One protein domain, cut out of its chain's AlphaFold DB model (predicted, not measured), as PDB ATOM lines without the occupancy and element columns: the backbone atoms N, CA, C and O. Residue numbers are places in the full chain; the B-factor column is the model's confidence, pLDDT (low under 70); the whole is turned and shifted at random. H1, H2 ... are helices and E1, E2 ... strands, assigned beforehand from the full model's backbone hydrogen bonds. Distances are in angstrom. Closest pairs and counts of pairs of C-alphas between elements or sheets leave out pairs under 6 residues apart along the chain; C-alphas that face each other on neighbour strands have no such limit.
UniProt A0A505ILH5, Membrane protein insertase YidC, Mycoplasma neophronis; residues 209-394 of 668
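What this domain is: This is residues 209 to 394 of the 668 residues of the protein "Membrane protein insertase YidC" of Mycoplasma neophronis (UniProt A0A505ILH5). A strongly twisted sheet, built from the long hairpin E1 and E2 with the short hairpin E5 and E6 beside the last residues of E2, has two long helices, H3 and H4, over one face. H4 runs through the middle, between the long hairpin and a small separate hairpin, E3 and E4; H1 packs on the last part of H4 and meets the first residues of H3. The printed part has 186 residues with five named helices and six named strands, in the order E1 E2 H1 E3 E4 H2 H3 H4 E5 E6 H5, mixed helices and strands. The larger sheet, E1 E2 E6 E5, is mixed, and E3 with E4 is antiparallel. The whole is only just compact, close to loose, with a radius of gyration of the C-alphas of 19.2 A, and elongated, spanning 63 by 40 by 32 A.

How they stand to each other: E1, residues 209 to 223, and E2, residues 229 to 247, form an antiparallel hairpin, with N 212 and O 243 within hydrogen-bond range at 2.9 A. E2 bends by 63 degrees at residue 237. E6, residues 373 to 377, is parallel to E2, with N 375 and O 246 at 2.8 A, and forms an antiparallel hairpin with E5, residues 362 to 367, with N 365 and O 374 at 2.8 A. H3, residues 310 to 329, and H4, residues 336 to 359, are on the same face of this sheet at heights of 8.5 A and 8.2 A, slantwise to the strands. The closest C-alphas of E2 and H4 are those of Tyr 236 and Gly 339, 4.6 A apart. H1, residues 257 to 279, only grazes the sheet with residues 258 to 267. It touches H4 with residues 266 to 270 alone, closest at the C-alphas of Leu 266 and Tyr 356, 6.7 A, opposite ways at a shallow tilt of 34.7 degrees, only just short of steep. H1 is about perpendicular to H3 at 85 degrees and touches it, closest at the C-alphas of Glu 271 and Gly 310, 4.4 A. E3, residues 284 to 289, and E4, residues 292 to 297, form a hairpin, with N 287 and O 294 at 2.9 A; the closest C-alphas of E3 and H4 are those of Val 287 and Ala 337, 6.0 A. H2, residues 298 to 302, touches H4, closest at the C-alphas of Ile 301 and Lys 341, 6.3 A. H5, residues 390 to 394, is close to H4 but not clearly touching. Every O i to N i+4 pair is within hydrogen-bond range in H1, H2, H3 and H5, and 18 of 20 in H4.

Where its parts are: E1 begins at C-alpha 209 (-41.723, 37.764, 32.150) and is 38.9 A long; E2 is 41.9 A. H1 is 32.7 A, H3 28.5 A and H4 34.7 A, beginning at C-alpha 336 (-62.337, 49.910, 33.369). H5 ends at C-alpha 394 (-35.192, 29.367, 12.006).

The domain as a whole: The C-alphas of Ala 225 and Gly 254, the two farthest apart, are 67.0 A apart. Residues 252 to 257 stand free. The printed part has no cut; the link E6 to H5 is long, with 12 residues. The mean pLDDT of the printed part is 87.0, and residues 221 to 230 and 290 to 291 are under 70.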
ATOM      1  N   TYR A 209     -40.370  38.290  31.995       91.12
ATOM      2  CA  TYR A 209     -41.723  37.764  32.150       91.12
ATOM      3  C   TYR A 209     -42.443  37.744  30.800       91.12
ATOM      4  O   TYR A 209     -42.512  38.739  30.073       91.12
ATOM      5  N   VAL A 210     -42.997  36.579  30.485       90.81
ATOM      6  CA  VAL A 210     -43.724  36.286  29.257       90.81
ATOM      7  C   VAL A 210     -45.188  36.029  29.595       90.81
ATOM      8  O   VAL A 210     -45.511  35.042  30.260       90.81
ATOM      9  N   PRO A 211     -46.104  36.864  29.101       87.88
ATOM     10  CA  PRO A 211     -47.521  36.638  29.286       87.88
ATOM     11  C   PRO A 211     -48.057  35.661  28.243       87.88
ATOM     12  O   PRO A 211     -48.010  35.910  27.037       87.88
ATOM     13  N   VAL A 212     -48.582  34.533  28.713       83.19
ATOM     14  CA  VAL A 212     -49.063  33.451  27.844       83.19
ATOM     15  C   VAL A 212     -50.557  33.573  27.588       83.19
ATOM     16  O   VAL A 212     -51.006  33.455  26.444       83.19
ATOM     17  N   SER A 213     -51.321  33.818  28.652       85.88
ATOM     18  CA  SER A 213     -52.771  33.972  28.596       85.88
ATOM     19  C   SER A 213     -53.249  34.952  29.654       85.88
ATOM     20  O   SER A 213     -52.744  34.963  30.775       85.88
ATOM     21  N   ILE A 214     -54.261  35.729  29.294       90.44
ATOM     22  CA  ILE A 214     -54.990  36.620  30.189       90.44
ATOM     23  C   ILE A 214     -56.465  36.344  29.994       90.44
ATOM     24  O   ILE A 214     -56.926  36.249  28.855       90.44
ATOM     25  N   ILE A 215     -57.179  36.201  31.102       91.56
ATOM     26  CA  ILE A 215     -58.609  35.950  31.109       91.56
ATOM     27  C   ILE A 215     -59.259  37.023  31.972       91.56
ATOM     28  O   ILE A 215     -58.916  37.184  33.143       91.56
ATOM     29  N   TRP A 216     -60.171  37.764  31.355       93.12
ATOM     30  CA  TRP A 216     -61.053  38.719  32.015       93.12
ATOM     31  C   TRP A 216     -62.371  38.032  32.345       93.12
ATOM     32  O   TRP A 216     -62.797  37.138  31.607       93.12
ATOM     33  N   ASP A 217     -63.035  38.481  33.406       91.25
ATOM     34  CA  ASP A 217     -64.429  38.105  33.610       91.25
ATOM     35  C   ASP A 217     -65.289  38.629  32.457       91.25
ATOM     36  O   ASP A 217     -64.896  39.520  31.702       91.25
ATOM     37  N   GLN A 218     -66.474  38.052  32.292       88.50
ATOM     38  CA  GLN A 218     -67.395  38.445  31.235       88.50
ATOM     39  C   GLN A 218     -68.646  39.103  31.809       88.50
ATOM     40  O   GLN A 218     -69.262  38.569  32.730       88.50
ATOM     41  N   LYS A 219     -69.055  40.220  31.204       84.69
ATOM     42  CA  LYS A 219     -70.324  40.908  31.461       84.69
ATOM     43  C   LYS A 219     -71.236  40.844  30.238       84.69
ATOM     44  O   LYS A 219     -70.774  40.751  29.100       84.69
ATOM     45  N   ASP A 220     -72.539  40.895  30.479       81.19
ATOM     46  CA  ASP A 220     -73.540  40.918  29.413       81.19
ATOM     47  C   ASP A 220     -73.607  42.330  28.813       81.19
ATOM     48  O   ASP A 220     -73.896  43.289  29.526       81.19
ATOM     49  N   GLU A 221     -73.342  42.476  27.513       66.56
ATOM     50  CA  GLU A 221     -73.275  43.802  26.871       66.56
ATOM     51  C   GLU A 221     -74.579  44.188  26.168       66.56
ATOM     52  O   GLU A 221     -74.965  45.353  26.135       66.56
ATOM     53  N   ILE A 222     -75.287  43.205  25.607       60.97
ATOM     54  CA  ILE A 222     -76.487  43.443  24.803       60.97
ATOM     55  C   ILE A 222     -77.571  42.482  25.259       60.97
ATOM     56  O   ILE A 222     -77.456  41.269  25.076       60.97
ATOM     57  N   LYS A 223     -78.647  43.037  25.809       60.50
ATOM     58  CA  LYS A 223     -79.904  42.323  26.021       60.50
ATOM     59  C   LYS A 223     -80.850  42.660  24.868       60.50
ATOM     60  O   LYS A 223     -80.931  43.817  24.458       60.50
ATOM     61  N   ASP A 224     -81.502  41.659  24.281       60.31
ATOM     62  CA  ASP A 224     -82.546  41.901  23.283       60.31
ATOM     63  C   ASP A 224     -83.766  42.608  23.913       60.31
ATOM     64  O   ASP A 224     -83.826  42.813  25.126       60.31
ATOM     65  N   ALA A 225     -84.754  42.989  23.097       64.12
ATOM     66  CA  ALA A 225     -85.983  43.627  23.587       64.12
ATOM     67  C   ALA A 225     -86.767  42.763  24.604       64.12
ATOM     68  O   ALA A 225     -87.616  43.288  25.315       64.12
ATOM     69  N   ASN A 226     -86.444  41.467  24.704       69.88
ATOM     70  CA  ASN A 226     -87.008  40.493  25.636       69.88
ATOM     71  C   ASN A 226     -86.032  40.139  26.783       69.88
ATOM     72  O   ASN A 226     -86.225  39.136  27.466       69.88
ATOM     73  N   ALA A 227     -84.994  40.953  27.004       62.97
ATOM     74  CA  ALA A 227     -83.966  40.800  28.032       62.97
ATOM     75  C   ALA A 227     -83.001  39.594  27.892       62.97
ATOM     76  O   ALA A 227     -82.235  39.325  28.822       62.97
ATOM     77  N   ASN A 228     -82.957  38.908  26.746       65.88
ATOM     78  CA  ASN A 228     -82.030  37.796  26.505       65.88
ATOM     79  C   ASN A 228     -80.638  38.290  26.092       65.88
ATOM     80  O   ASN A 228     -80.506  39.161  25.229       65.88
ATOM     81  N   VAL A 229     -79.589  37.698  26.667       66.44
ATOM     82  CA  VAL A 229     -78.185  38.050  26.390       66.44
ATOM     83  C   VAL A 229     -77.796  37.640  24.966       66.44
ATOM     84  O   VAL A 229     -77.813  36.458  24.629       66.44
ATOM     85  N   LYS A 230     -77.407  38.612  24.134       64.56
ATOM     86  CA  LYS A 230     -76.942  38.402  22.749       64.56
ATOM     87  C   LYS A 230     -75.429  38.246  22.623       64.56
ATOM     88  O   LYS A 230     -74.969  37.570  21.709       64.56
ATOM     89  N   ALA A 231     -74.663  38.883  23.505       72.25
ATOM     90  CA  ALA A 231     -73.208  38.825  23.495       72.25
ATOM     91  C   ALA A 231     -72.648  39.122  24.889       72.25
ATOM     92  O   ALA A 231     -73.152  39.997  25.602       72.25
ATOM     93  N   LYS A 232     -71.595  38.386  25.246       78.75
ATOM     94  CA  LYS A 232     -70.768  38.641  26.422       78.75
ATOM     95  C   LYS A 232     -69.507  39.373  25.990       78.75
ATOM     96  O   LYS A 232     -68.884  38.976  25.006       78.75
ATOM     97  N   VAL A 233     -69.122  40.392  26.744       83.06
ATOM     98  CA  VAL A 233     -67.853  41.103  26.566       83.06
ATOM     99  C   VAL A 233     -66.998  41.006  27.803       83.06
ATOM    100  O   VAL A 233     -67.491  40.718  28.890       83.06
ATOM    101  N   ASN A 234     -65.707  41.254  27.624       86.06
ATOM    102  CA  ASN A 234     -64.777  41.311  28.737       86.06
ATOM    103  C   ASN A 234     -65.165  42.461  29.674       86.06
ATOM    104  O   ASN A 234     -65.370  43.599  29.248       86.06
ATOM    105  N   ASP A 235     -65.254  42.149  30.958       88.50
ATOM    106  CA  ASP A 235     -65.307  43.117  32.033       88.50
ATOM    107  C   ASP A 235     -63.875  43.494  32.417       88.50
ATOM    108  O   ASP A 235     -63.196  42.775  33.152       88.50
ATOM    109  N   TYR A 236     -63.402  44.631  31.907       90.69
ATOM    110  CA  TYR A 236     -62.045  45.099  32.177       90.69
ATOM    111  C   TYR A 236     -61.855  45.593  33.622       90.69
ATOM    112  O   TYR A 236     -60.743  45.959  33.990       90.69
ATOM    113  N   THR A 237     -62.894  45.578  34.467       90.62
ATOM    114  CA  THR A 237     -62.755  45.852  35.907       90.62
ATOM    115  C   THR A 237     -62.327  44.638  36.729       90.62
ATOM    116  O   THR A 237     -61.847  44.813  37.853       90.62
ATOM    117  N   SER A 238     -62.478  43.421  36.191       91.31
ATOM    118  CA  SER A 238     -62.256  42.173  36.928       91.31
ATOM    119  C   SER A 238     -61.385  41.194  36.138       91.31
ATOM    120  O   SER A 238     -61.810  40.549  35.175       91.31
ATOM    121  N   LEU A 239     -60.118  41.104  36.544       91.88
ATOM    122  CA  LEU A 239     -59.118  40.230  35.939       91.88
ATOM    123  C   LEU A 239     -59.163  38.846  36.603       91.88
ATOM    124  O   LEU A 239     -58.720  38.692  37.738       91.88
ATOM    125  N   GLN A 240     -59.657  37.837  35.883       91.38
ATOM    126  CA  GLN A 240     -59.853  36.487  36.418       91.38
ATOM    127  C   GLN A 240     -58.528  35.752  36.638       91.38
ATOM    128  O   GLN A 240     -58.298  35.147  37.683       91.38
ATOM    129  N   SER A 241     -57.662  35.739  35.622       89.38
ATOM    130  CA  SER A 241     -56.357  35.089  35.721       89.38
ATOM    131  C   SER A 241     -55.368  35.621  34.693       89.38
ATOM    132  O   SER A 241     -55.726  36.025  33.584       89.38
ATOM    133  N   ILE A 242     -54.091  35.561  35.057       90.56
ATOM    134  CA  ILE A 242     -52.968  35.796  34.158       90.56
ATOM    135  C   ILE A 242     -51.964  34.662  34.314       90.56
ATOM    136  O   ILE A 242     -51.505  34.355  35.413       90.56
ATOM    137  N   LYS A 243     -51.618  34.028  33.194       88.81
ATOM    138  CA  LYS A 243     -50.576  33.008  33.144       88.81
ATOM    139  C   LYS A 243     -49.283  33.647  32.665       88.81
ATOM    140  O   LYS A 243     -49.165  34.016  31.493       88.81
ATOM    141  N   LEU A 244     -48.321  33.746  33.577       89.88
ATOM    142  CA  LEU A 244     -46.969  34.205  33.292       89.88
ATOM    143  C   LEU A 244     -46.006  33.016  33.236       89.88
ATOM    144  O   LEU A 244     -46.013  32.149  34.108       89.88
ATOM    145  N   GLN A 245     -45.174  33.011  32.207       91.62
ATOM    146  CA  GLN A 245     -43.949  32.226  32.108       91.62
ATOM    147  C   GLN A 245     -42.755  33.171  32.231       91.62
ATOM    148  O   GLN A 245     -42.921  34.388  32.166       91.62
ATOM    149  N   TYR A 246     -41.549  32.642  32.388       89.75
ATOM    150  CA  TYR A 246     -40.346  33.471  32.418       89.75
ATOM    151  C   TYR A 246     -39.160  32.750  31.804       89.75
ATOM    152  O   TYR A 246     -39.095  31.522  31.766       89.75
ATOM    153  N   VAL A 247     -38.210  33.543  31.327       91.25
ATOM    154  CA  VAL A 247     -36.880  33.069  30.951       91.25
ATOM    155  C   VAL A 247     -35.920  33.464  32.065       91.25
ATOM    156  O   VAL A 247     -35.795  34.648  32.380       91.25
ATOM    157  N   ASP A 248     -35.269  32.471  32.670       86.44
ATOM    158  CA  ASP A 248     -34.427  32.679  33.847       86.44
ATOM    159  C   ASP A 248     -33.184  33.531  33.563       86.44
ATOM    160  O   ASP A 248     -32.484  33.383  32.550       86.44
ATOM    161  N   SER A 249     -32.864  34.382  34.544       84.56
ATOM    162  CA  SER A 249     -31.657  35.216  34.538       84.56
ATOM    163  C   SER A 249     -30.364  34.391  34.567       84.56
ATOM    164  O   SER A 249     -29.340  34.788  34.002       84.56
ATOM    165  N   THR A 250     -30.420  33.187  35.133       84.25
ATOM    166  CA  THR A 250     -29.300  32.250  35.250       84.25
ATOM    167  C   THR A 250     -29.479  31.048  34.332       84.25
ATOM    168  O   THR A 250     -30.563  30.478  34.255       84.25
ATOM    169  N   LEU A 251     -28.400  30.623  33.676       83.75
ATOM    170  CA  LEU A 251     -28.371  29.362  32.934       83.75
ATOM    171  C   LEU A 251     -27.719  28.264  33.786       83.75
ATOM    172  O   LEU A 251     -26.773  28.559  34.520       83.75
ATOM    173  N   PRO A 252     -28.166  27.001  33.670       80.94
ATOM    174  CA  PRO A 252     -27.485  25.873  34.290       80.94
ATOM    175  C   PRO A 252     -26.018  25.766  33.849       80.94
ATOM    176  O   PRO A 252     -25.663  26.103  32.712       80.94
ATOM    177  N   GLY A 253     -25.159  25.247  34.728       78.94
ATOM    178  CA  GLY A 253     -23.770  24.940  34.382       78.94
ATOM    179  C   GLY A 253     -23.683  23.957  33.206       78.94
ATOM    180  O   GLY A 253     -24.468  23.017  33.119       78.94
ATOM    181  N   GLY A 254     -22.741  24.184  32.285       79.81
ATOM    182  CA  GLY A 254     -22.564  23.345  31.089       79.81
ATOM    183  C   GLY A 254     -23.523  23.651  29.931       79.81
ATOM    184  O   GLY A 254     -23.548  22.908  28.951       79.81
ATOM    185  N   THR A 255     -24.297  24.738  30.016       86.00
ATOM    186  CA  THR A 255     -25.141  25.208  28.909       86.00
ATOM    187  C   THR A 255     -24.303  25.496  27.657       86.00
ATOM    188  O   THR A 255     -23.218  26.071  27.742       86.00
ATOM    189  N   SER A 256     -24.802  25.100  26.480       89.12
ATOM    190  CA  SER A 256     -24.097  25.324  25.215       89.12
ATOM    191  C   SER A 256     -23.995  26.810  24.875       89.12
ATOM    192  O   SER A 256     -24.911  27.587  25.154       89.12
ATOM    193  N   GLN A 257     -22.914  27.198  24.198       90.25
ATOM    194  CA  GLN A 257     -22.708  28.582  23.764       90.25
ATOM    195  C   GLN A 257     -23.846  29.072  22.858       90.25
ATOM    196  O   GLN A 257     -24.272  30.217  22.968       90.25
ATOM    197  N   GLU A 258     -24.407  28.197  22.020       90.88
ATOM    198  CA  GLU A 258     -25.580  28.502  21.195       90.88
ATOM    199  C   GLU A 258     -26.800  28.871  22.035       90.88
ATOM    200  O   GLU A 258     -27.520  29.800  21.691       90.88
ATOM    201  N   THR A 259     -27.030  28.179  23.151       91.25
ATOM    202  CA  THR A 259     -28.149  28.500  24.045       91.25
ATOM    203  C   THR A 259     -27.942  29.865  24.700       91.25
ATOM    204  O   THR A 259     -28.897  30.630  24.827       91.25
ATOM    205  N   VAL A 260     -26.697  30.202  25.060       92.75
ATOM    206  CA  VAL A 260     -26.342  31.534  25.570       92.75
ATOM    207  C   VAL A 260     -26.606  32.610  24.507       92.75
ATOM    208  O   VAL A 260     -27.260  33.602  24.814       92.75
ATOM    209  N   LEU A 261     -26.182  32.387  23.256       93.69
ATOM    210  CA  LEU A 261     -26.460  33.276  22.120       93.69
ATOM    211  C   LEU A 261     -27.961  33.459  21.888       93.69
ATOM    212  O   LEU A 261     -28.427  34.583  21.773       93.69
ATOM    213  N   LEU A 262     -28.735  32.374  21.825       94.19
ATOM    214  CA  LEU A 262     -30.180  32.446  21.583       94.19
ATOM    215  C   LEU A 262     -30.910  33.178  22.712       94.19
ATOM    216  O   LEU A 262     -31.885  33.882  22.458       94.19
ATOM    217  N   ARG A 263     -30.426  33.046  23.949       93.12
ATOM    218  CA  ARG A 263     -30.924  33.811  25.089       93.12
ATOM    219  C   ARG A 263     -30.581  35.300  24.967       93.12
ATOM    220  O   ARG A 263     -31.459  36.134  25.172       93.12
ATOM    221  N   ASP A 264     -29.352  35.635  24.586       93.50
ATOM    222  CA  ASP A 264     -28.927  37.022  24.348       93.50
ATOM    223  C   ASP A 264     -29.726  37.672  23.203       93.50
ATOM    224  O   ASP A 264     -30.226  38.785  23.330       93.50
ATOM    225  N   LEU A 265     -29.979  36.925  22.122       94.75
ATOM    226  CA  LEU A 265     -30.854  37.354  21.029       94.75
ATOM    227  C   LEU A 265     -32.273  37.670  21.510       94.75
ATOM    228  O   LEU A 265     -32.842  38.671  21.083       94.75
ATOM    229  N   LEU A 266     -32.850  36.852  22.398       95.06
ATOM    230  CA  LEU A 266     -34.174  37.126  22.961       95.06
ATOM    231  C   LEU A 266     -34.181  38.434  23.764       95.06
ATOM    232  O   LEU A 266     -35.086  39.243  23.576       95.06
ATOM    233  N   GLN A 267     -33.170  38.649  24.614       93.38
ATOM    234  CA  GLN A 267     -33.015  39.890  25.382       93.38
ATOM    235  C   GLN A 267     -32.940  41.100  24.454       93.38
ATOM    236  O   GLN A 267     -33.716  42.035  24.611       93.38
ATOM    237  N   ILE A 268     -32.063  41.057  23.451       92.88
ATOM    238  CA  ILE A 268     -31.868  42.149  22.492       92.88
ATOM    239  C   ILE A 268     -33.161  42.449  21.731       92.88
ATOM    240  O   ILE A 268     -33.564  43.603  21.631       92.88
ATOM    241  N   LEU A 269     -33.840  41.422  21.209       93.75
ATOM    242  CA  LEU A 269     -35.090  41.617  20.471       93.75
ATOM    243  C   LEU A 269     -36.171  42.235  21.355       93.75
ATOM    244  O   LEU A 269     -36.889  43.125  20.900       93.75
ATOM    245  N   MET A 270     -36.278  41.797  22.609       93.38
ATOM    246  CA  MET A 270     -37.209  42.369  23.578       93.38
ATOM    247  C   MET A 270     -36.872  43.830  23.889       93.38
ATOM    248  O   MET A 270     -37.734  44.692  23.742       93.38
ATOM    249  N   GLU A 271     -35.623  44.122  24.244       91.62
ATOM    250  CA  GLU A 271     -35.156  45.474  24.559       91.62
ATOM    251  C   GLU A 271     -35.386  46.443  23.397       91.62
ATOM    252  O   GLU A 271     -36.027  47.472  23.578       91.62
ATOM    253  N   GLU A 272     -34.925  46.106  22.191       90.00
ATOM    254  CA  GLU A 272     -35.038  46.993  21.027       90.00
ATOM    255  C   GLU A 272     -36.497  47.199  20.601       90.00
ATOM    256  O   GLU A 272     -36.868  48.276  20.132       90.00
ATOM    257  N   THR A 273     -37.356  46.192  20.794       92.12
ATOM    258  CA  THR A 273     -38.800  46.331  20.554       92.12
ATOM    259  C   THR A 273     -39.417  47.308  21.545       92.12
ATOM    260  O   THR A 273     -40.074  48.260  21.130       92.12
ATOM    261  N   LEU A 274     -39.158  47.120  22.843       91.75
ATOM    262  CA  LEU A 274     -39.681  47.999  23.889       91.75
ATOM    263  C   LEU A 274     -39.150  49.425  23.739       91.75
ATOM    264  O   LEU A 274     -39.930  50.362  23.856       91.75
ATOM    265  N   VAL A 275     -37.868  49.607  23.415       89.25
ATOM    266  CA  VAL A 275     -37.281  50.926  23.128       89.25
ATOM    267  C   VAL A 275     -37.976  51.576  21.933       89.25
ATOM    268  O   VAL A 275     -38.348  52.749  22.001       89.25
ATOM    269  N   THR A 276     -38.201  50.820  20.853       88.25
ATOM    270  CA  THR A 276     -38.911  51.325  19.670       88.25
ATOM    271  C   THR A 276     -40.329  51.763  20.030       88.25
ATOM    272  O   THR A 276     -40.765  52.836  19.621       88.25
ATOM    273  N   TRP A 277     -41.048  50.984  20.837       90.69
ATOM    274  CA  TRP A 277     -42.400  51.322  21.288       90.69
ATOM    275  C   TRP A 277     -42.431  52.501  22.259       90.69
ATOM    276  O   TRP A 277     -43.344  53.315  22.199       90.69
ATOM    277  N   ASN A 278     -41.429  52.609  23.129       90.19
ATOM    278  CA  ASN A 278     -41.302  53.669  24.125       90.19
ATOM    279  C   ASN A 278     -41.037  55.039  23.482       90.19
ATOM    280  O   ASN A 278     -41.518  56.056  23.981       90.19
ATOM    281  N   LYS A 279     -40.294  55.053  22.366       84.56
ATOM    282  CA  LYS A 279     -39.999  56.255  21.570       84.56
ATOM    283  C   LYS A 279     -41.076  56.563  20.523       84.56
ATOM    284  O   LYS A 279     -41.203  57.708  20.094       84.56
ATOM    285  N   SER A 280     -41.830  55.558  20.079       78.25
ATOM    286  CA  SER A 280     -42.814  55.711  19.009       78.25
ATOM    287  C   SER A 280     -44.157  56.251  19.504       78.25
ATOM    288  O   SER A 280     -44.702  55.811  20.513       78.25
ATOM    289  N   ASN A 281     -44.768  57.122  18.700       74.25
ATOM    290  CA  ASN A 281     -46.153  57.567  18.877       74.25
ATOM    291  C   ASN A 281     -47.174  56.680  18.136       74.25
ATOM    292  O   ASN A 281     -48.340  57.056  18.034       74.25
ATOM    293  N   THR A 282     -46.756  55.539  17.575       75.44
ATOM    294  CA  THR A 282     -47.631  54.665  16.770       75.44
ATOM    295  C   THR A 282     -48.514  53.752  17.613       75.44
ATOM    296  O   THR A 282     -49.656  53.500  17.236       75.44
ATOM    297  N   LEU A 283     -48.016  53.259  18.751       85.38
ATOM    298  CA  LEU A 283     -48.789  52.413  19.659       85.38
ATOM    299  C   LEU A 283     -49.580  53.278  20.633       85.38
ATOM    300  O   LEU A 283     -49.052  53.747  21.644       85.38
ATOM    301  N   LYS A 284     -50.856  53.483  20.304       89.06
ATOM    302  CA  LYS A 284     -51.809  54.209  21.138       89.06
ATOM    303  C   LYS A 284     -53.103  53.437  21.300       89.06
ATOM    304  O   LYS A 284     -53.543  52.743  20.383       89.06
ATOM    305  N   ILE A 285     -53.751  53.635  22.438       90.06
ATOM    306  CA  ILE A 285     -55.140  53.236  22.653       90.06
ATOM    307  C   ILE A 285     -55.969  54.458  23.047       90.06
ATOM    308  O   ILE A 285     -55.511  55.322  23.796       90.06
ATOM    309  N   LYS A 286     -57.195  54.520  22.521       88.44
ATOM    310  CA  LYS A 286     -58.227  55.453  22.971       88.44
ATOM    311  C   LYS A 286     -59.011  54.800  24.093       88.44
ATOM    312  O   LYS A 286     -59.571  53.726  23.891       88.44
ATOM    313  N   VAL A 287     -59.041  55.455  25.243       86.44
ATOM    314  CA  VAL A 287     -59.763  54.993  26.427       86.44
ATOM    315  C   VAL A 287     -60.712  56.097  26.860       86.44
ATOM    316  O   VAL A 287     -60.328  57.268  26.926       86.44
ATOM    317  N   THR A 288     -61.963  55.731  27.118       77.88
ATOM    318  CA  THR A 288     -62.979  56.666  27.598       77.88
ATOM    319  C   THR A 288     -62.929  56.717  29.119       77.88
ATOM    320  O   THR A 288     -63.233  55.736  29.793       77.88
ATOM    321  N   GLU A 289     -62.562  57.872  29.666       72.75
ATOM    322  CA  GLU A 289     -62.568  58.156  31.102       72.75
ATOM    323  C   GLU A 289     -63.498  59.346  31.354       72.75
ATOM    324  O   GLU A 289     -63.343  60.394  30.730       72.75
ATOM    325  N   ASN A 290     -64.475  59.208  32.258       69.44
ATOM    326  CA  ASN A 290     -65.380  60.299  32.659       69.44
ATOM    327  C   ASN A 290     -66.015  61.053  31.469       69.44
ATOM    328  O   ASN A 290     -66.020  62.283  31.429       69.44
ATOM    329  N   SER A 291     -66.508  60.313  30.469       69.38
ATOM    330  CA  SER A 291     -67.109  60.857  29.236       69.38
ATOM    331  C   SER A 291     -66.152  61.642  28.318       69.38
ATOM    332  O   SER A 291     -66.602  62.250  27.349       69.38
ATOM    333  N   SER A 292     -64.840  61.597  28.577       72.88
ATOM    334  CA  SER A 292     -63.789  62.168  27.728       72.88
ATOM    335  C   SER A 292     -62.941  61.058  27.102       72.88
ATOM    336  O   SER A 292     -62.550  60.102  27.770       72.88
ATOM    337  N   ASN A 293     -62.652  61.173  25.805       82.19
ATOM    338  CA  ASN A 293     -61.817  60.208  25.089       82.19
ATOM    339  C   ASN A 293     -60.356  60.657  25.119       82.19
ATOM    340  O   ASN A 293     -59.990  61.603  24.424       82.19
ATOM    341  N   ASN A 294     -59.530  59.941  25.878       87.12
ATOM    342  CA  ASN A 294     -58.103  60.218  26.012       87.12
ATOM    343  C   ASN A 294     -57.281  59.198  25.208       87.12
ATOM    344  O   ASN A 294     -57.585  58.002  25.199       87.12
ATOM    345  N   GLU A 295     -56.234  59.665  24.525       90.06
ATOM    346  CA  GLU A 295     -55.244  58.803  23.868       90.06
ATOM    347  C   GLU A 295     -54.045  58.585  24.788       90.06
ATOM    348  O   GLU A 295     -53.449  59.552  25.256       90.06
ATOM    349  N   PHE A 296     -53.661  57.324  24.983       91.25
ATOM    350  CA  PHE A 296     -52.488  56.957  25.773       91.25
ATOM    351  C   PHE A 296     -51.471  56.210  24.912       91.25
ATOM    352  O   PHE A 296     -51.824  55.243  24.230       91.25
ATOM    353  N   THR A 297     -50.216  56.655  24.946       92.56
ATOM    354  CA  THR A 297     -49.072  55.982  24.310       92.56
ATOM    355  C   THR A 297     -48.547  54.839  25.178       92.56
ATOM    356  O   THR A 297     -48.795  54.793  26.382       92.56
ATOM    357  N   PHE A 298     -47.778  53.920  24.585       92.56
ATOM    358  CA  PHE A 298     -47.184  52.783  25.300       92.56
ATOM    359  C   PHE A 298     -46.471  53.189  26.604       92.56
ATOM    360  O   PHE A 298     -46.780  52.656  27.667       92.56
ATOM    361  N   ASN A 299     -45.575  54.178  26.535       91.56
ATOM    362  CA  ASN A 299     -44.799  54.655  27.682       91.56
ATOM    363  C   ASN A 299     -45.670  55.227  28.818       91.56
ATOM    364  O   ASN A 299     -45.417  54.942  29.986       91.56
ATOM    365  N   GLN A 300     -46.743  55.949  28.485       92.12
ATOM    366  CA  GLN A 300     -47.713  56.476  29.445       92.12
ATOM    367  C   GLN A 300     -48.488  55.356  30.142       92.12
ATOM    368  O   GLN A 300     -48.814  55.485  31.318       92.12
ATOM    369  N   ILE A 301     -48.775  54.259  29.433       92.81
ATOM    370  CA  ILE A 301     -49.508  53.118  29.992       92.81
ATOM    371  C   ILE A 301     -48.649  52.346  30.995       92.81
ATOM    372  O   ILE A 301     -49.115  52.042  32.090       92.81
ATOM    373  N   ILE A 302     -47.404  52.027  30.629       92.50
ATOM    374  CA  ILE A 302     -46.512  51.242  31.496       92.50
ATOM    375  C   ILE A 302     -45.775  52.097  32.539       92.50
ATOM    376  O   ILE A 302     -45.074  51.551  33.386       92.50
ATOM    377  N   GLY A 303     -45.926  53.425  32.492       91.19
ATOM    378  CA  GLY A 303     -45.257  54.357  33.402       91.19
ATOM    379  C   GLY A 303     -43.757  54.512  33.132       91.19
ATOM    380  O   GLY A 303     -42.989  54.745  34.063       91.19
ATOM    381  N   ALA A 304     -43.325  54.362  31.879       91.56
ATOM    382  CA  ALA A 304     -41.923  54.470  31.492       91.56
ATOM    383  C   ALA A 304     -41.536  55.896  31.076       91.56
ATOM    384  O   ALA A 304     -42.292  56.607  30.411       91.56
ATOM    385  N   ASN A 305     -40.310  56.297  31.421       88.81
ATOM    386  CA  ASN A 305     -39.699  57.509  30.885       88.81
ATOM    387  C   ASN A 305     -39.437  57.317  29.373       88.81
ATOM    388  O   ASN A 305     -38.866  56.289  29.006       88.81
ATOM    389  N   PRO A 306     -39.777  58.279  28.490       85.75
ATOM    390  CA  PRO A 306     -39.464  58.205  27.056       85.75
ATOM    391  C   PRO A 306     -37.987  57.909  26.726       85.75
ATOM    392  O   PRO A 306     -37.694  57.327  25.683       85.75
ATOM    393  N   ASN A 307     -37.068  58.272  27.625       85.62
ATOM    394  CA  ASN A 307     -35.626  58.058  27.478       85.62
ATOM    395  C   ASN A 307     -35.098  56.831  28.244       85.62
ATOM    396  O   ASN A 307     -33.885  56.674  28.355       85.62
ATOM    397  N   ALA A 308     -35.977  55.980  28.784       86.75
ATOM    398  CA  ALA A 308     -35.571  54.761  29.480       86.75
ATOM    399  C   ALA A 308     -34.765  53.828  28.559       86.75
ATOM    400  O   ALA A 308     -35.086  53.641  27.380       86.75
ATOM    401  N   THR A 309     -33.719  53.235  29.122       86.38
ATOM    402  CA  THR A 309     -32.866  52.243  28.463       86.38
ATOM    403  C   THR A 309     -33.595  50.908  28.289       86.38
ATOM    404  O   THR A 309     -34.605  50.637  28.938       86.38
ATOM    405  N   GLY A 310     -33.074  50.031  27.424       86.31
ATOM    406  CA  GLY A 310     -33.643  48.693  27.227       86.31
ATOM    407  C   GLY A 310     -33.710  47.865  28.518       86.31
ATOM    408  O   GLY A 310     -34.746  47.268  28.795       86.31
ATOM    409  N   GLU A 311     -32.648  47.875  29.335       87.06
ATOM    410  CA  GLU A 311     -32.612  47.143  30.615       87.06
ATOM    411  C   GLU A 311     -33.667  47.687  31.594       87.06
ATOM    412  O   GLU A 311     -34.422  46.909  32.180       87.06
ATOM    413  N   GLU A 312     -33.791  49.014  31.713       90.56
ATOM    414  CA  GLU A 312     -34.825  49.655  32.536       90.56
ATOM    415  C   GLU A 312     -36.235  49.310  32.046       90.56
ATOM    416  O   GLU A 312     -37.113  49.000  32.850       90.56
ATOM    417  N   LEU A 313     -36.459  49.302  30.730       92.19
ATOM    418  CA  LEU A 313     -37.756  48.954  30.151       92.19
ATOM    419  C   LEU A 313     -38.150  47.503  30.428       92.19
ATOM    420  O   LEU A 313     -39.325  47.248  30.679       92.19
ATOM    421  N   ILE A 314     -37.202  46.561  30.440       92.56
ATOM    422  CA  ILE A 314     -37.472  45.168  30.835       92.56
ATOM    423  C   ILE A 314     -37.855  45.087  32.317       92.56
ATOM    424  O   ILE A 314     -38.781  44.362  32.675       92.56
ATOM    425  N   GLN A 315     -37.196  45.855  33.187       93.31
ATOM    426  CA  GLN A 315     -37.545  45.896  34.611       93.31
ATOM    427  C   GLN A 315     -38.936  46.501  34.842       93.31
ATOM    428  O   GLN A 315     -39.742  45.913  35.564       93.31
ATOM    429  N   ILE A 316     -39.243  47.627  34.186       95.00
ATOM    430  CA  ILE A 316     -40.570  48.261  34.225       95.00
ATOM    431  C   ILE A 316     -41.627  47.291  33.694       95.00
ATOM    432  O   ILE A 316     -42.671  47.120  34.318       95.00
ATOM    433  N   TRP A 317     -41.342  46.605  32.585       94.19
ATOM    434  CA  TRP A 317     -42.215  45.587  32.006       94.19
ATOM    435  C   TRP A 317     -42.523  44.452  32.988       94.19
ATOM    436  O   TRP A 317     -43.684  44.104  33.203       94.19
ATOM    437  N   ASN A 318     -41.493  43.901  33.626       94.06
ATOM    438  CA  ASN A 318     -41.654  42.829  34.599       94.06
ATOM    439  C   ASN A 318     -42.475  43.281  35.809       94.06
ATOM    440  O   ASN A 318     -43.408  42.585  36.208       94.06
ATOM    441  N   ALA A 319     -42.168  44.459  36.360       95.00
ATOM    442  CA  ALA A 319     -42.913  45.037  37.474       95.00
ATOM    443  C   ALA A 319     -44.383  45.289  37.095       95.00
ATOM    444  O   ALA A 319     -45.290  44.995  37.875       95.00
ATOM    445  N   TYR A 320     -44.626  45.765  35.870       94.69
ATOM    446  CA  TYR A 320     -45.964  45.974  35.328       94.69
ATOM    447  C   TYR A 320     -46.751  44.658  35.268       94.69
ATOM    448  O   TYR A 320     -47.857  44.585  35.796       94.69
ATOM    449  N   LEU A 321     -46.176  43.583  34.717       93.56
ATOM    450  CA  LEU A 321     -46.833  42.272  34.681       93.56
ATOM    451  C   LEU A 321     -47.087  41.685  36.071       93.56
ATOM    452  O   LEU A 321     -48.157  41.129  36.318       93.56
ATOM    453  N   GLN A 322     -46.121  41.809  36.981       91.94
ATOM    454  CA  GLN A 322     -46.255  41.317  38.349       91.94
ATOM    455  C   GLN A 322     -47.368  42.044  39.110       91.94
ATOM    456  O   GLN A 322     -48.149  41.385  39.795       91.94
ATOM    457  N   LYS A 323     -47.506  43.368  38.935       94.50
ATOM    458  CA  LYS A 323     -48.623  44.143  39.499       94.50
ATOM    459  C   LYS A 323     -49.968  43.515  39.120       94.50
ATOM    460  O   LYS A 323     -50.793  43.266  39.996       94.50
ATOM    461  N   TYR A 324     -50.188  43.222  37.837       94.12
ATOM    462  CA  TYR A 324     -51.453  42.625  37.387       94.12
ATOM    463  C   TYR A 324     -51.596  41.146  37.761       94.12
ATOM    464  O   TYR A 324     -52.716  40.682  37.964       94.12
ATOM    465  N   ALA A 325     -50.494  40.413  37.924       91.69
ATOM    466  CA  ALA A 325     -50.528  39.066  38.487       91.69
ATOM    467  C   ALA A 325     -51.008  39.042  39.939       91.69
ATOM    468  O   ALA A 325     -51.839  38.204  40.285       91.69
ATOM    469  N   GLU A 326     -50.560  39.989  40.764       92.56
ATOM    470  CA  GLU A 326     -51.055  40.135  42.136       92.56
ATOM    471  C   GLU A 326     -52.515  40.604  42.174       92.56
ATOM    472  O   GLU A 326     -53.303  40.074  42.956       92.56
ATOM    473  N   ILE A 327     -52.922  41.525  41.290       93.50
ATOM    474  CA  ILE A 327     -54.330  41.945  41.158       93.50
ATOM    475  C   ILE A 327     -55.232  40.750  40.823       93.50
ATOM    476  O   ILE A 327     -56.259  40.572  41.478       93.50
ATOM    477  N   ALA A 328     -54.837  39.914  39.857       91.94
ATOM    478  CA  ALA A 328     -55.592  38.721  39.472       91.94
ATOM    479  C   ALA A 328     -55.662  37.698  40.615       91.94
ATOM    480  O   ALA A 328     -56.727  37.170  40.926       91.94
ATOM    481  N   LYS A 329     -54.528  37.442  41.278       91.06
ATOM    482  CA  LYS A 329     -54.435  36.503  42.404       91.06
ATOM    483  C   LYS A 329     -55.311  36.926  43.582       91.06
ATOM    484  O   LYS A 329     -55.958  36.080  44.191       91.06
ATOM    485  N   ASN A 330     -55.345  38.223  43.879       93.44
ATOM    486  CA  ASN A 330     -56.130  38.791  44.974       93.44
ATOM    487  C   ASN A 330     -57.555  39.183  44.548       93.44
ATOM    488  O   ASN A 330     -58.286  39.742  45.362       93.44
ATOM    489  N   GLN A 331     -57.938  38.943  43.285       89.12
ATOM    490  CA  GLN A 331     -59.233  39.320  42.699       89.12
ATOM    491  C   GLN A 331     -59.615  40.787  42.975       89.12
ATOM    492  O   GLN A 331     -60.765  41.125  43.260       89.12
ATOM    493  N   THR A 332     -58.620  41.677  42.939       92.38
ATOM    494  CA  THR A 332     -58.818  43.100  43.229       92.38
ATOM    495  C   THR A 332     -59.448  43.790  42.022       92.38
ATOM    496  O   THR A 332     -58.965  43.645  40.900       92.38
ATOM    497  N   LYS A 333     -60.514  44.567  42.241       91.38
ATOM    498  CA  LYS A 333     -61.147  45.336  41.162       91.38
ATOM    499  C   LYS A 333     -60.274  46.514  40.744       91.38
ATOM    500  O   LYS A 333     -59.750  47.233  41.594       91.38
ATOM    501  N   ILE A 334     -60.182  46.734  39.439       93.19
ATOM    502  CA  ILE A 334     -59.504  47.883  38.831       93.19
ATOM    503  C   ILE A 334     -60.504  48.757  38.079       93.19
ATOM    504  O   ILE A 334     -61.654  48.375  37.854       93.19
ATOM    505  N   THR A 335     -60.074  49.954  37.689       91.81
ATOM    506  CA  THR A 335     -60.907  50.802  36.831       91.81
ATOM    507  C   THR A 335     -60.997  50.207  35.423       91.81
ATOM    508  O   THR A 335     -60.028  49.637  34.925       91.81
ATOM    509  N   GLU A 336     -62.141  50.381  34.753       88.75
ATOM    510  CA  GLU A 336     -62.337  49.910  33.369       88.75
ATOM    511  C   GLU A 336     -61.238  50.462  32.444       88.75
ATOM    512  O   GLU A 336     -60.696  49.749  31.603       88.75
ATOM    513  N   ALA A 337     -60.857  51.725  32.647       89.81
ATOM    514  CA  ALA A 337     -59.809  52.380  31.882       89.81
ATOM    515  C   ALA A 337     -58.424  51.754  32.104       89.81
ATOM    516  O   ALA A 337     -57.684  51.535  31.145       89.81
ATOM    517  N   GLU A 338     -58.068  51.437  33.351       91.75
ATOM    518  CA  GLU A 338     -56.824  50.733  33.677       91.75
ATOM    519  C   GLU A 338     -56.793  49.334  33.047       91.75
ATOM    520  O   GLU A 338     -55.793  48.962  32.431       91.75
ATOM    521  N   GLY A 339     -57.903  48.594  33.100       92.31
ATOM    522  CA  GLY A 339     -57.988  47.272  32.486       92.31
ATOM    523  C   GLY A 339     -57.918  47.290  30.959       92.31
ATOM    524  O   GLY A 339     -57.228  46.459  30.364       92.31
ATOM    525  N   GLN A 340     -58.542  48.276  30.306       91.31
ATOM    526  CA  GLN A 340     -58.427  48.472  28.856       91.31
ATOM    527  C   GLN A 340     -56.984  48.792  28.436       91.31
ATOM    528  O   GLN A 340     -56.478  48.203  27.476       91.31
ATOM    529  N   LYS A 341     -56.300  49.676  29.179       93.56
ATOM    530  CA  LYS A 341     -54.877  49.999  28.969       93.56
ATOM    531  C   LYS A 341     -53.998  48.758  29.119       93.56
ATOM    532  O   LYS A 341     -53.159  48.499  28.256       93.56
ATOM    533  N   PHE A 342     -54.219  47.971  30.176       93.75
ATOM    534  CA  PHE A 342     -53.528  46.701  30.377       93.75
ATOM    535  C   PHE A 342     -53.748  45.775  29.183       93.75
ATOM    536  O   PHE A 342     -52.787  45.429  28.505       93.75
ATOM    537  N   ASN A 343     -55.000  45.463  28.846       92.12
ATOM    538  CA  ASN A 343     -55.335  44.551  27.755       92.12
ATOM    539  C   ASN A 343     -54.674  44.939  26.416       92.12
ATOM    540  O   ASN A 343     -54.171  44.070  25.707       92.12
ATOM    541  N   ALA A 344     -54.609  46.234  26.092       90.38
ATOM    542  CA  ALA A 344     -53.946  46.727  24.883       90.38
ATOM    543  C   ALA A 344     -52.452  46.385  24.842       90.38
ATOM    544  O   ALA A 344     -51.973  45.790  23.875       90.38
ATOM    545  N   VAL A 345     -51.730  46.694  25.923       91.56
ATOM    546  CA  VAL A 345     -50.303  46.371  26.063       91.56
ATOM    547  C   VAL A 345     -50.068  44.866  25.955       91.56
ATOM    548  O   VAL A 345     -49.095  44.422  25.342       91.56
ATOM    549  N   MET A 346     -50.981  44.068  26.499       91.06
ATOM    550  CA  MET A 346     -50.885  42.614  26.460       91.06
ATOM    551  C   MET A 346     -51.077  42.036  25.060       91.06
ATOM    552  O   MET A 346     -50.374  41.099  24.676       91.06
ATOM    553  N   LEU A 347     -51.977  42.610  24.264       87.44
ATOM    554  CA  LEU A 347     -52.144  42.228  22.863       87.44
ATOM    555  C   LEU A 347     -50.896  42.559  22.042       87.44
ATOM    556  O   LEU A 347     -50.423  41.705  21.297       87.44
ATOM    557  N   TRP A 348     -50.321  43.753  22.222       88.12
ATOM    558  CA  TRP A 348     -49.098  44.148  21.518       88.12
ATOM    559  C   TRP A 348     -47.916  43.238  21.877       88.12
ATOM    560  O   TRP A 348     -47.249  42.699  20.995       88.12
ATOM    561  N   THR A 349     -47.677  43.025  23.173       88.44
ATOM    562  CA  THR A 349     -46.535  42.233  23.665       88.44
ATOM    563  C   THR A 349     -46.662  40.748  23.377       88.44
ATOM    564  O   THR A 349     -45.683  40.132  22.961       88.44
ATOM    565  N   SER A 350     -47.841  40.152  23.566       86.88
ATOM    566  CA  SER A 350     -47.995  38.700  23.434       86.88
ATOM    567  C   SER A 350     -47.684  38.197  22.024       86.88
ATOM    568  O   SER A 350     -47.054  37.149  21.894       86.88
ATOM    569  N   GLU A 351     -48.051  38.941  20.978       87.12
ATOM    570  CA  GLU A 351     -47.746  38.573  19.591       87.12
ATOM    571  C   GLU A 351     -46.237  38.634  19.311       87.12
ATOM    572  O   GLU A 351     -45.645  37.658  18.840       87.12
ATOM    573  N   ALA A 352     -45.589  39.748  19.676       91.19
ATOM    574  CA  ALA A 352     -44.152  39.936  19.490       91.19
ATOM    575  C   ALA A 352     -43.339  38.862  20.237       91.19
ATOM    576  O   ALA A 352     -42.498  38.182  19.645       91.19
ATOM    577  N   VAL A 353     -43.650  38.642  21.518       91.81
ATOM    578  CA  VAL A 353     -42.956  37.672  22.374       91.81
ATOM    579  C   VAL A 353     -43.145  36.245  21.861       91.81
ATOM    580  O   VAL A 353     -42.165  35.514  21.722       91.81
ATOM    581  N   LYS A 354     -44.377  35.832  21.520       90.69
ATOM    582  CA  LYS A 354     -44.638  34.493  20.955       90.69
ATOM    583  C   LYS A 354     -43.845  34.267  19.673       90.69
ATOM    584  O   LYS A 354     -43.291  33.184  19.472       90.69
ATOM    585  N   SER A 355     -43.755  35.288  18.826       92.00
ATOM    586  CA  SER A 355     -42.989  35.225  17.587       92.00
ATOM    587  C   SER A 355     -41.481  35.085  17.833       92.00
ATOM    588  O   SER A 355     -40.830  34.253  17.191       92.00
ATOM    589  N   TYR A 356     -40.919  35.809  18.808       94.56
ATOM    590  CA  TYR A 356     -39.509  35.678  19.198       94.56
ATOM    591  C   TYR A 356     -39.197  34.313  19.808       94.56
ATOM    592  O   TYR A 356     -38.251  33.655  19.371       94.56
ATOM    593  N   LEU A 357     -40.023  33.839  20.743       93.19
ATOM    594  CA  LEU A 357     -39.866  32.517  21.351       93.19
ATOM    595  C   LEU A 357     -39.941  31.408  20.299       93.19
ATOM    596  O   LEU A 357     -39.101  30.513  20.291       93.19
ATOM    597  N   SER A 358     -40.891  31.496  19.367       91.12
ATOM    598  CA  SER A 358     -41.016  30.550  18.252       91.12
ATOM    599  C   SER A 358     -39.786  30.579  17.336       91.12
ATOM    600  O   SER A 358     -39.215  29.534  17.014       91.12
ATOM    601  N   THR A 359     -39.319  31.776  16.970       90.88
ATOM    602  CA  THR A 359     -38.144  31.970  16.107       90.88
ATOM    603  C   THR A 359     -36.873  31.409  16.752       90.88
ATOM    604  O   THR A 359     -36.104  30.706  16.097       90.88
ATOM    605  N   LEU A 360     -36.682  31.627  18.052       92.81
ATOM    606  CA  LEU A 360     -35.520  31.155  18.814       92.81
ATOM    607  C   LEU A 360     -35.719  29.744  19.417       92.81
ATOM    608  O   LEU A 360     -34.845  29.222  20.112       92.81
ATOM    609  N   ASN A 361     -36.855  29.104  19.117       91.69
ATOM    610  CA  ASN A 361     -37.279  27.783  19.590       91.69
ATOM    611  C   ASN A 361     -37.230  27.615  21.124       91.69
ATOM    612  O   ASN A 361     -36.762  26.595  21.632       91.69
ATOM    613  N   PHE A 362     -37.708  28.617  21.861       92.06
ATOM    614  CA  PHE A 362     -37.969  28.514  23.295       92.06
ATOM    615  C   PHE A 362     -39.291  27.786  23.545       92.06
ATOM    616  O   PHE A 362     -40.281  27.999  22.842       92.06
ATOM    617  N   ARG A 363     -39.305  26.912  24.550       89.75
ATOM    618  CA  ARG A 363     -40.472  26.122  24.956       89.75
ATOM    619  C   ARG A 363     -40.552  26.050  26.470       89.75
ATOM    620  O   ARG A 363     -39.538  26.203  27.150       89.75
ATOM    621  N   THR A 364     -41.748  25.776  26.980       88.25
ATOM    622  CA  THR A 364     -41.934  25.487  28.400       88.25
ATOM    623  C   THR A 364     -41.134  24.247  28.758       88.25
ATOM    624  O   THR A 364     -41.294  23.202  28.124       88.25
ATOM    625  N   ASN A 365     -40.271  24.368  29.754       83.00
ATOM    626  CA  ASN A 365     -39.416  23.293  30.211       83.00
ATOM    627  C   ASN A 365     -39.265  23.360  31.731       83.00
ATOM    628  O   ASN A 365     -38.367  24.011  32.261       83.00
ATOM    629  N   GLY A 366     -40.162  22.660  32.419       83.19
ATOM    630  CA  GLY A 366     -40.143  22.546  33.870       83.19
ATOM    631  C   GLY A 366     -40.717  23.755  34.606       83.19
ATOM    632  O   GLY A 366     -41.355  24.644  34.035       83.19
ATOM    633  N   TYR A 367     -40.502  23.726  35.918       84.19
ATOM    634  CA  TYR A 367     -41.044  24.669  36.884       84.19
ATOM    635  C   TYR A 367     -39.946  25.062  37.870       84.19
ATOM    636  O   TYR A 367     -39.112  24.228  38.235       84.19
ATOM    637  N   ARG A 368     -39.963  26.309  38.337       80.25
ATOM    638  CA  ARG A 368     -39.162  26.715  39.496       80.25
ATOM    639  C   ARG A 368     -39.765  26.172  40.790       80.25
ATOM    640  O   ARG A 368     -40.939  25.799  40.818       80.25
ATOM    641  N   PRO A 369     -38.995  26.198  41.892       77.94
ATOM    642  CA  PRO A 369     -39.514  25.889  43.222       77.94
ATOM    643  C   PRO A 369     -40.720  26.747  43.638       77.94
ATOM    644  O   PRO A 369     -41.529  26.301  44.442       77.94
ATOM    645  N   ASP A 370     -40.868  27.954  43.077       75.25
ATOM    646  CA  ASP A 370     -42.027  28.832  43.293       75.25
ATOM    647  C   ASP A 370     -43.254  28.460  42.430       75.25
ATOM    648  O   ASP A 370     -44.246  29.186  42.414       75.25
ATOM    649  N   GLY A 371     -43.198  27.329  41.715       78.06
ATOM    650  CA  GLY A 371     -44.295  26.769  40.925       78.06
ATOM    651  C   GLY A 371     -44.515  27.435  39.567       78.06
ATOM    652  O   GLY A 371     -45.426  27.041  38.838       78.06
ATOM    653  N   LYS A 372     -43.704  28.427  39.191       82.06
ATOM    654  CA  LYS A 372     -43.860  29.123  37.910       82.06
ATOM    655  C   LYS A 372     -43.182  28.347  36.773       82.06
ATOM    656  O   LYS A 372     -42.100  27.791  36.953       82.06
ATOM    657  N   GLU A 373     -43.770  28.378  35.581       89.06
ATOM    658  CA  GLU A 373     -43.265  27.707  34.370       89.06
ATOM    659  C   GLU A 373     -42.040  28.413  33.754       89.06
ATOM    660  O   GLU A 373     -42.113  29.597  33.413       89.06
ATOM    661  N   VAL A 374     -40.945  27.668  33.546       90.06
ATOM    662  CA  VAL A 374     -39.712  28.178  32.915       90.06
ATOM    663  C   VAL A 374     -39.779  27.987  31.399       90.06
ATOM    664  O   VAL A 374     -40.161  26.923  30.910       90.06
ATOM    665  N   LEU A 375     -39.343  28.985  30.637       91.81
ATOM    666  CA  LEU A 375     -39.063  28.888  29.208       91.81
ATOM    667  C   LEU A 375     -37.564  28.692  28.979       91.81
ATOM    668  O   LEU A 375     -36.752  29.543  29.343       91.81
ATOM    669  N   THR A 376     -37.190  27.610  28.297       90.00
ATOM    670  CA  THR A 376     -35.803  27.373  27.874       90.00
ATOM    671  C   THR A 376     -35.733  27.100  26.382       90.00
ATOM    672  O   THR A 376     -36.697  26.634  25.769       90.00
ATOM    673  N   HIS A 377     -34.569  27.344  25.783       90.06
ATOM    674  CA  HIS A 377     -34.306  26.886  24.425       90.06
ATOM    675  C   HIS A 377     -34.478  25.360  24.325       90.06
ATOM    676  O   HIS A 377     -34.128  24.621  25.248       90.06
ATOM    677  N   SER A 378     -35.022  24.892  23.201       88.00
ATOM    678  CA  SER A 378     -35.227  23.479  22.913       88.00
ATOM    679  C   SER A 378     -34.616  23.093  21.568       88.00
ATOM    680  O   SER A 378     -34.810  23.770  20.559       88.00
ATOM    681  N   ASN A 379     -33.964  21.931  21.524       87.12
ATOM    682  CA  ASN A 379     -33.516  21.295  20.280       87.12
ATOM    683  C   ASN A 379     -34.632  20.494  19.590       87.12
ATOM    684  O   ASN A 379     -34.402  19.851  18.568       87.12
ATOM    685  N   ILE A 380     -35.848  20.496  20.137       84.75
ATOM    686  CA  ILE A 380     -36.988  19.773  19.576       84.75
ATOM    687  C   ILE A 380     -37.808  20.740  18.718       84.75
ATOM    688  O   ILE A 380     -38.155  21.851  19.135       84.75
ATOM    689  N   SER A 381     -38.090  20.335  17.483       80.56
ATOM    690  CA  SER A 381     -38.932  21.092  16.554       80.56
ATOM    691  C   SER A 381     -40.408  21.055  16.965       80.56
ATOM    692  O   SER A 381     -40.818  20.257  17.806       80.56
ATOM    693  N   ALA A 382     -41.245  21.888  16.338       72.50
ATOM    694  CA  ALA A 382     -42.683  21.921  16.631       72.50
ATOM    695  C   ALA A 382     -43.401  20.585  16.368       72.50
ATOM    696  O   ALA A 382     -44.444  20.336  16.958       72.50
ATOM    697  N   ILE A 383     -42.823  19.732  15.519       80.62
ATOM    698  CA  ILE A 383     -43.365  18.426  15.122       80.62
ATOM    699  C   ILE A 383     -42.738  17.281  15.948       80.62
ATOM    700  O   ILE A 383     -42.933  16.113  15.638       80.62
ATOM    701  N   GLY A 384     -41.945  17.597  16.980       82.19
ATOM    702  CA  GLY A 384     -41.351  16.608  17.889       82.19
ATOM    703  C   GLY A 384     -39.992  16.041  17.462       82.19
ATOM    704  O   GLY A 384     -39.392  15.278  18.210       82.19
ATOM    705  N   ASN A 385     -39.449  16.437  16.305       86.06
ATOM    706  CA  ASN A 385     -38.139  15.949  15.856       86.06
ATOM    707  C   ASN A 385     -36.992  16.685  16.554       86.06
ATOM    708  O   ASN A 385     -36.970  17.918  16.546       86.06
ATOM    709  N   PHE A 386     -36.025  15.939  17.091       88.06
ATOM    710  CA  PHE A 386     -34.791  16.480  17.665       88.06
ATOM    711  C   PHE A 386     -33.796  16.904  16.571       88.06
ATOM    712  O   PHE A 386     -33.502  16.135  15.657       88.06
ATOM    713  N   SER A 387     -33.251  18.116  16.679       86.00
ATOM    714  CA  SER A 387     -32.130  18.604  15.875       86.00
ATOM    715  C   SER A 387     -31.393  19.730  16.601       86.00
ATOM    716  O   SER A 387     -31.974  20.774  16.900       86.00
ATOM    717  N   LEU A 388     -30.091  19.535  16.824       81.88
ATOM    718  CA  LEU A 388     -29.182  20.537  17.404       81.88
ATOM    719  C   LEU A 388     -29.106  21.825  16.569       81.88
ATOM    720  O   LEU A 388     -28.873  22.908  17.095       81.88
ATOM    721  N   ASP A 389     -29.339  21.712  15.263       82.81
ATOM    722  CA  ASP A 389     -29.240  22.812  14.308       82.81
ATOM    723  C   ASP A 389     -30.605  23.414  13.948       82.81
ATOM    724  O   ASP A 389     -30.701  24.236  13.037       82.81
ATOM    725  N   ASN A 390     -31.689  23.035  14.638       84.12
ATOM    726  CA  ASN A 390     -33.029  23.514  14.292       84.12
ATOM    727  C   ASN A 390     -33.131  25.048  14.334       84.12
ATOM    728  O   ASN A 390     -33.755  25.665  13.470       84.12
ATOM    729  N   TRP A 391     -32.460  25.675  15.300       86.31
ATOM    730  CA  TRP A 391     -32.419  27.131  15.417       86.31
ATOM    731  C   TRP A 391     -31.781  27.800  14.184       86.31
ATOM    732  O   TRP A 391     -32.223  28.872  13.773       86.31
ATOM    733  N   LYS A 392     -30.811  27.142  13.524       88.00
ATOM    734  CA  LYS A 392     -30.187  27.641  12.288       88.00
ATOM    735  C   LYS A 392     -31.224  27.747  11.176       88.00
ATOM    736  O   LYS A 392     -31.300  28.772  10.513       88.00
ATOM    737  N   ASN A 393     -32.085  26.743  11.018       85.31
ATOM    738  CA  ASN A 393     -33.181  26.785  10.039       85.31
ATOM    739  C   ASN A 393     -34.210  27.877  10.353       85.31
ATOM    740  O   ASN A 393     -34.945  28.318   9.466       85.31
ATOM    741  N   ASN A 394     -34.292  28.300  11.616       86.94
ATOM    742  CA  ASN A 394     -35.192  29.367  12.006       86.94
ATOM    743  C   ASN A 394     -34.649  30.761  11.719       86.94
ATOM    744  O   ASN A 394     -35.454  31.619  11.354       86.94
TER     745      ASN A 394